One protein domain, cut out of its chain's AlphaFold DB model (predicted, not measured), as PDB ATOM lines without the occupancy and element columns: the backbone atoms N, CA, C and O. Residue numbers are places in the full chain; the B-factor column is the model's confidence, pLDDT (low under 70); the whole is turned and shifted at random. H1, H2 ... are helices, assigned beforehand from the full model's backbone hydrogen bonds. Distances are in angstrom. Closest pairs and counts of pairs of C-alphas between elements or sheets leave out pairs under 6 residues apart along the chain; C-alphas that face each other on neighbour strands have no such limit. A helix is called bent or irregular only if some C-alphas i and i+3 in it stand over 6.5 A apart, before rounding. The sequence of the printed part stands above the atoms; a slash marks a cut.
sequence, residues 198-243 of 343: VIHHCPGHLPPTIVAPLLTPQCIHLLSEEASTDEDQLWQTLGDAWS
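AT A GLANCE: This is residues 198 to 243 of the 343 residues of the protein "EPS8-like 3a" of Echeneis naucrates (UniProt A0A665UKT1). The chain makes one open ring: the short helix H1 and the long link of residues 202 to 216 form one part of the ring, and the helices H2 and H3, joined by a tight link into a V, form the rest. After H3 the last residues, 238 to 243, fold back into the middle of this ring, and the helices have few contacts with each other. The printed part has 46 residues with three named helices, in the order H1, H2, H3 along the chain, and no named strand; the class is all helix, with 23 of the 46 residues in the named helices. The whole is compact, with a radius of gyration of the C-alphas of 10.5 A, and it spans 26 by 23 by 15 A along its three main axes.

IN THESE COORDINATES: The printed part begins with H1, residues 198 to 201, from Val 198 to His 201; its first C-alpha is at (-37.918, -0.190, 24.217), and it is 5.7 A from first to last C-alpha. Residues 202 to 216 follow with no named element, although residues 207 to 209 are a helical run of three residues; C-alpha 206 is at (-30.821, 6.252, 16.108) and C-alpha 213 at (-24.890, 9.528, 28.694). H2 is residues 217 to 226, from Pro 217 to Glu 226, and with 10 residues it is the longest helix. It is 14.3 A from C-alpha 217 at (-18.462, -0.019, 33.791) to C-alpha 226 at (-28.305, -10.416, 33.016). H3 is residues 229 to 237, from Thr 229 to Thr 237, and is 13.0 A from first to last C-alpha; C-alpha 237 is at (-26.284, -3.816, 17.241). After H3 come residues 238 to 243, of which 240 to 242 are another helical run of three residues, and the printed part ends at Ser 243, with its C-alpha at (-20.597, -1.426, 24.856).

HOW THE PARTS SIT: H1 touches no helix. H1 and H2 are apart, though they follow each other in the chain, and H1 and H3 are apart too. H2 and H3 are close but not clearly touching, with 1 pair of C-alphas within 8 A: the closest C-alphas, those of Ser 224 and Asp 232, are 7.4 A apart. Their centres are 13.0 A apart. They run opposite ways at a steep tilt of 37 degrees, only just past shallow. In H2 and H3 every pair of O of residue i and N of residue i+4 is within hydrogen-bond range. H1, with 4 residues, is too short for such a pair inside it; its 1 pair of O of residue i and N of residue i+3 is within range. No named helix is bent or irregular.

THE WHOLE: The two C-alphas farthest apart are those of Pro 203 and Gln 218, at 27.1 A, while the first and last printed C-alphas, of Val 198 and Ser 243, are 17.4 A apart. The printed residues run from 198 to 243 without a gap, within a full chain of 343 residues. The link from H1 to H2 is long, with 15 residues, and its C-alphas lie 8 to 14 A from the mean of all C-alphas. The link from H2 to H3 is tight, with 2 residues. The mean pLDDT of the printed part of this model is 75.1. It is under 70 at 9 residues: residues 198 to 202, residue 204, residues 226 to 227 and residue 230. H1 has a mean of 63, H2 of 75 and H3 of 76.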
ATOM      1  N   VAL A 198     -37.526  -1.582  24.507       60.72
ATOM      2  CA  VAL A 198     -37.918  -0.190  24.217       60.72
ATOM      3  C   VAL A 198     -37.173   0.324  22.977       60.72
ATOM      4  O   VAL A 198     -37.729   1.092  22.197       60.72
ATOM      5  N   ILE A 199     -35.962  -0.184  22.724       64.56
ATOM      6  CA  ILE A 199     -35.109   0.221  21.606       64.56
ATOM      7  C   ILE A 199     -35.625  -0.316  20.262       64.56
ATOM      8  O   ILE A 199     -35.420   0.329  19.237       64.56
ATOM      9  N   HIS A 200     -36.400  -1.409  20.253       62.97
ATOM     10  CA  HIS A 200     -37.085  -1.900  19.046       62.97
ATOM     11  C   HIS A 200     -38.083  -0.892  18.457       62.97
ATOM     12  O   HIS A 200     -38.405  -0.964  17.273       62.97
ATOM     13  N   HIS A 201     -38.577   0.037  19.278       61.91
ATOM     14  CA  HIS A 201     -39.511   1.079  18.858       61.91
ATOM     15  C   HIS A 201     -38.789   2.342  18.356       61.91
ATOM     16  O   HIS A 201     -39.443   3.288  17.914       61.91
ATOM     17  N   CYS A 202     -37.453   2.363  18.399       62.94
ATOM     18  CA  CYS A 202     -36.631   3.442  17.866       62.94
ATOM     19  C   CYS A 202     -36.233   3.151  16.406       62.94
ATOM     20  O   CYS A 202     -35.984   1.998  16.048       62.94
ATOM     21  N   PRO A 203     -36.106   4.178  15.545       73.19
ATOM     22  CA  PRO A 203     -35.540   4.009  14.208       73.19
ATOM     23  C   PRO A 203     -34.141   3.386  14.295       73.19
ATOM     24  O   PRO A 203     -33.310   3.868  15.061       73.19
ATOM     25  N   GLY A 204     -33.848   2.352  13.500       68.06
ATOM     26  CA  GLY A 204     -32.610   1.561  13.629       68.06
ATOM     27  C   GLY A 204     -31.294   2.337  13.457       68.06
ATOM     28  O   GLY A 204     -30.245   1.865  13.877       68.06
ATOM     29  N   HIS A 205     -31.330   3.545  12.891       73.69
ATOM     30  CA  HIS A 205     -30.162   4.426  12.772       73.69
ATOM     31  C   HIS A 205     -29.912   5.289  14.022       73.69
ATOM     32  O   HIS A 205     -28.897   5.972  14.098       73.69
ATOM     33  N   LEU A 206     -30.860   5.347  14.961       77.19
ATOM     34  CA  LEU A 206     -30.821   6.252  16.108       77.19
ATOM     35  C   LEU A 206     -29.890   5.757  17.232       77.19
ATOM     36  O   LEU A 206     -29.101   6.570  17.709       77.19
ATOM     37  N   PRO A 207     -29.903   4.474  17.649       78.94
ATOM     38  CA  PRO A 207     -29.091   4.026  18.784       78.94
ATOM     39  C   PRO A 207     -27.579   4.292  18.651       78.94
ATOM     40  O   PRO A 207     -27.012   4.808  19.617       78.94
ATOM     41  N   PRO A 208     -26.940   4.089  17.476       78.06
ATOM     42  CA  PRO A 208     -25.515   4.384  17.300       78.06
ATOM     43  C   PRO A 208     -25.162   5.875  17.397       78.06
ATOM     44  O   PRO A 208     -23.997   6.221  17.570       78.06
ATOM     45  N   THR A 209     -26.149   6.771  17.275       76.88
ATOM     46  CA  THR A 209     -25.938   8.228  17.387       76.88
ATOM     47  C   THR A 209     -25.989   8.735  18.832       76.88
ATOM     48  O   THR A 209     -25.627   9.882  19.094       76.88
ATOM     49  N   ILE A 210     -26.405   7.893  19.786       78.69
ATOM     50  CA  ILE A 210     -26.526   8.249  21.204       78.69
ATOM     51  C   ILE A 210     -25.183   8.007  21.896       78.69
ATOM     52  O   ILE A 210     -24.878   6.898  22.317       78.69
ATOM     53  N   VAL A 211     -24.381   9.064  22.028       77.38
ATOM     54  CA  VAL A 211     -23.056   9.028  22.683       77.38
ATOM     55  C   VAL A 211     -23.060   9.601  24.105       77.38
ATOM     56  O   VAL A 211     -22.019   9.657  24.754       77.38
ATOM     57  N   ALA A 212     -24.218  10.052  24.598       77.50
ATOM     58  CA  ALA A 212     -24.384  10.560  25.955       77.50
ATOM     59  C   ALA A 212     -25.809  10.279  26.485       77.50
ATOM     60  O   ALA A 212     -26.771  10.499  25.746       77.50
ATOM     61  N   PRO A 213     -25.962   9.838  27.750       77.88
ATOM     62  CA  PRO A 213     -24.890   9.528  28.694       77.88
ATOM     63  C   PRO A 213     -24.249   8.167  28.371       77.88
ATOM     64  O   PRO A 213     -24.952   7.205  28.073       77.88
ATOM     65  N   LEU A 214     -22.919   8.076  28.456       81.19
ATOM     66  CA  LEU A 214     -22.230   6.788  28.323       81.19
ATOM     67  C   LEU A 214     -22.519   5.888  29.525       81.19
ATOM     68  O   LEU A 214     -22.649   6.359  30.658       81.19
ATOM     69  N   LEU A 215     -22.566   4.578  29.281       83.19
ATOM     70  CA  LEU A 215     -22.788   3.598  30.337       83.19
ATOM     71  C   LEU A 215     -21.556   3.476  31.238       83.19
ATOM     72  O   LEU A 215     -20.416   3.433  30.776       83.19
ATOM     73  N   THR A 216     -21.778   3.387  32.549       81.00
ATOM     74  CA  THR A 216     -20.692   3.117  33.499       81.00
ATOM     75  C   THR A 216     -20.199   1.670  33.355       81.00
ATOM     76  O   THR A 216     -20.963   0.801  32.919       81.00
ATOM     77  N   PRO A 217     -18.961   1.358  33.781       76.81
ATOM     78  CA  PRO A 217     -18.462  -0.019  33.791       76.81
ATOM     79  C   PRO A 217     -19.395  -0.993  34.526       76.81
ATOM     80  O   PRO A 217     -19.610  -2.113  34.073       76.81
ATOM     81  N   GLN A 218     -20.000  -0.552  35.634       71.94
ATOM     82  CA  GLN A 218     -20.942  -1.356  36.412       71.94
ATOM     83  C   GLN A 218     -22.246  -1.624  35.650       71.94
ATOM     84  O   GLN A 218     -22.814  -2.703  35.789       71.94
ATOM     85  N   CYS A 219     -22.724  -0.665  34.852       76.44
ATOM     86  CA  CYS A 219     -23.903  -0.856  34.008       76.44
ATOM     87  C   CYS A 219     -23.639  -1.864  32.885       76.44
ATOM     88  O   CYS A 219     -24.481  -2.724  32.658       76.44
ATOM     89  N   ILE A 220     -22.479  -1.795  32.229       78.50
ATOM     90  CA  ILE A 220     -22.111  -2.737  31.157       78.50
ATOM     91  C   ILE A 220     -21.943  -4.152  31.707       78.50
ATOM     92  O   ILE A 220     -22.495  -5.086  31.137       78.50
ATOM     93  N   HIS A 221     -21.263  -4.307  32.847       75.38
ATOM     94  CA  HIS A 221     -21.120  -5.609  33.502       75.38
ATOM     95  C   HIS A 221     -22.480  -6.215  33.867       75.38
ATOM     96  O   HIS A 221     -22.743  -7.378  33.578       75.38
ATOM     97  N   LEU A 222     -23.375  -5.405  34.446       75.88
ATOM     98  CA  LEU A 222     -24.727  -5.841  34.789       75.88
ATOM     99  C   LEU A 222     -25.518  -6.276  33.549       75.88
ATOM    100  O   LEU A 222     -26.209  -7.284  33.606       75.88
ATOM    101  N   LEU A 223     -25.429  -5.525  32.447       75.19
ATOM    102  CA  LEU A 223     -26.097  -5.891  31.197       75.19
ATOM    103  C   LEU A 223     -25.538  -7.203  30.639       75.19
ATOM    104  O   LEU A 223     -26.324  -8.071  30.300       75.19
ATOM    105  N   SER A 224     -24.217  -7.400  30.649       75.19
ATOM    106  CA  SER A 224     -23.602  -8.642  30.157       75.19
ATOM    107  C   SER A 224     -23.891  -9.885  30.999       75.19
ATOM    108  O   SER A 224     -23.826 -10.993  30.481       75.19
ATOM    109  N   GLU A 225     -24.173  -9.734  32.295       72.75
ATOM    110  CA  GLU A 225     -24.491 -10.872  33.169       72.75
ATOM    111  C   GLU A 225     -25.979 -11.241  33.152       72.75
ATOM    112  O   GLU A 225     -26.329 -12.389  33.422       72.75
ATOM    113  N   GLU A 226     -26.852 -10.276  32.862       68.81
ATOM    114  CA  GLU A 226     -28.305 -10.416  33.016       68.81
ATOM    115  C   GLU A 226     -29.069 -10.429  31.682       68.81
ATOM    116  O   GLU A 226     -30.266 -10.725  31.682       68.81
ATOM    117  N   ALA A 227     -28.420 -10.102  30.560       69.94
ATOM    118  CA  ALA A 227     -29.045 -10.128  29.244       69.94
ATOM    119  C   ALA A 227     -29.302 -11.565  28.768       69.94
ATOM    120  O   ALA A 227     -28.475 -12.469  28.902       69.94
ATOM    121  N   SER A 228     -30.481 -11.782  28.189       71.19
ATOM    122  CA  SER A 228     -30.769 -13.012  27.449       71.19
ATOM    123  C   SER A 228     -29.999 -13.061  26.123       71.19
ATOM    124  O   SER A 228     -29.544 -12.040  25.614       71.19
ATOM    125  N   THR A 229     -29.894 -14.240  25.502       71.44
ATOM    126  CA  THR A 229     -29.198 -14.405  24.212       71.44
ATOM    127  C   THR A 229     -29.728 -13.468  23.117       71.44
ATOM    128  O   THR A 229     -28.947 -12.969  22.307       71.44
ATOM    129  N   ASP A 230     -31.039 -13.214  23.089       69.12
ATOM    130  CA  ASP A 230     -31.670 -12.339  22.093       69.12
ATOM    131  C   ASP A 230     -31.430 -10.849  22.406       69.12
ATOM    132  O   ASP A 230     -31.259 -10.027  21.506       69.12
ATOM    133  N   GLU A 231     -31.350 -10.500  23.692       72.38
ATOM    134  CA  GLU A 231     -30.991  -9.159  24.162       72.38
ATOM    135  C   GLU A 231     -29.531  -8.821  23.917       72.38
ATOM    136  O   GLU A 231     -29.244  -7.697  23.516       72.38
ATOM    137  N   ASP A 232     -28.629  -9.779  24.109       75.25
ATOM    138  CA  ASP A 232     -27.214  -9.620  23.795       75.25
ATOM    139  C   ASP A 232     -27.024  -9.346  22.306       75.25
ATOM    140  O   ASP A 232     -26.311  -8.416  21.933       75.25
ATOM    141  N   GLN A 233     -27.714 -10.093  21.436       76.19
ATOM    142  CA  GLN A 233     -27.676  -9.838  19.996       76.19
ATOM    143  C   GLN A 233     -28.157  -8.428  19.660       76.19
ATOM    144  O   GLN A 233     -27.483  -7.725  18.909       76.19
ATOM    145  N   LEU A 234     -29.280  -7.987  20.237       78.44
ATOM    146  CA  LEU A 234     -29.776  -6.625  20.049       78.44
ATOM    147  C   LEU A 234     -28.775  -5.591  20.579       78.44
ATOM    148  O   LEU A 234     -28.468  -4.631  19.876       78.44
ATOM    149  N   TRP A 235     -28.232  -5.793  21.777       80.19
ATOM    150  CA  TRP A 235     -27.282  -4.890  22.423       80.19
ATOM    151  C   TRP A 235     -26.025  -4.676  21.576       80.19
ATOM    152  O   TRP A 235     -25.615  -3.530  21.381       80.19
ATOM    153  N   GLN A 236     -25.485  -5.737  20.968       80.25
ATOM    154  CA  GLN A 236     -24.336  -5.619  20.064       80.25
ATOM    155  C   GLN A 236     -24.636  -4.783  18.807       80.25
ATOM    156  O   GLN A 236     -23.719  -4.216  18.215       80.25
ATOM    157  N   THR A 237     -25.903  -4.654  18.396       80.31
ATOM    158  CA  THR A 237     -26.284  -3.816  17.241       80.31
ATOM    159  C   THR A 237     -26.440  -2.329  17.568       80.31
ATOM    160  O   THR A 237     -26.535  -1.517  16.648       80.31
ATOM    161  N   LEU A 238     -26.445  -1.943  18.851       79.00
ATOM    162  CA  LEU A 238     -26.704  -0.558  19.277       79.00
ATOM    163  C   LEU A 238     -25.515   0.389  19.062       79.00
ATOM    164  O   LEU A 238     -25.694   1.606  19.088       79.00
ATOM    165  N   GLY A 239     -24.325  -0.160  18.810       80.44
ATOM    166  CA  GLY A 239     -23.099   0.587  18.540       80.44
ATOM    167  C   GLY A 239     -22.222   0.826  19.773       80.44
ATOM    168  O   GLY A 239     -22.614   0.579  20.913       80.44
ATOM    169  N   ASP A 240     -21.014   1.332  19.527       81.56
ATOM    170  CA  ASP A 240     -19.910   1.364  20.497       81.56
ATOM    171  C   ASP A 240     -20.244   2.080  21.814       81.56
ATOM    172  O   ASP A 240     -19.793   1.653  22.876       81.56
ATOM    173  N   ALA A 241     -21.055   3.141  21.779       80.31
ATOM    174  CA  ALA A 241     -21.424   3.921  22.968       80.31
ATOM    175  C   ALA A 241     -22.206   3.111  24.023       80.31
ATOM    176  O   ALA A 241     -22.257   3.496  25.193       80.31
ATOM    177  N   TRP A 242     -22.788   1.979  23.617       82.06
ATOM    178  CA  TRP A 242     -23.530   1.063  24.482       82.06
ATOM    179  C   TRP A 242     -22.667  -0.073  25.040       82.06
ATOM    180  O   TRP A 242     -23.084  -0.723  25.995       82.06
ATOM    181  N   SER A 243     -21.475  -0.303  24.485       82.50
ATOM    182  CA  SER A 243     -20.597  -1.426  24.856       82.50
ATOM    183  C   SER A 243     -19.260  -0.972  25.440       82.50
ATOM    184  O   SER A 243     -18.612  -1.725  26.167       82.50
TER     185      SER A 243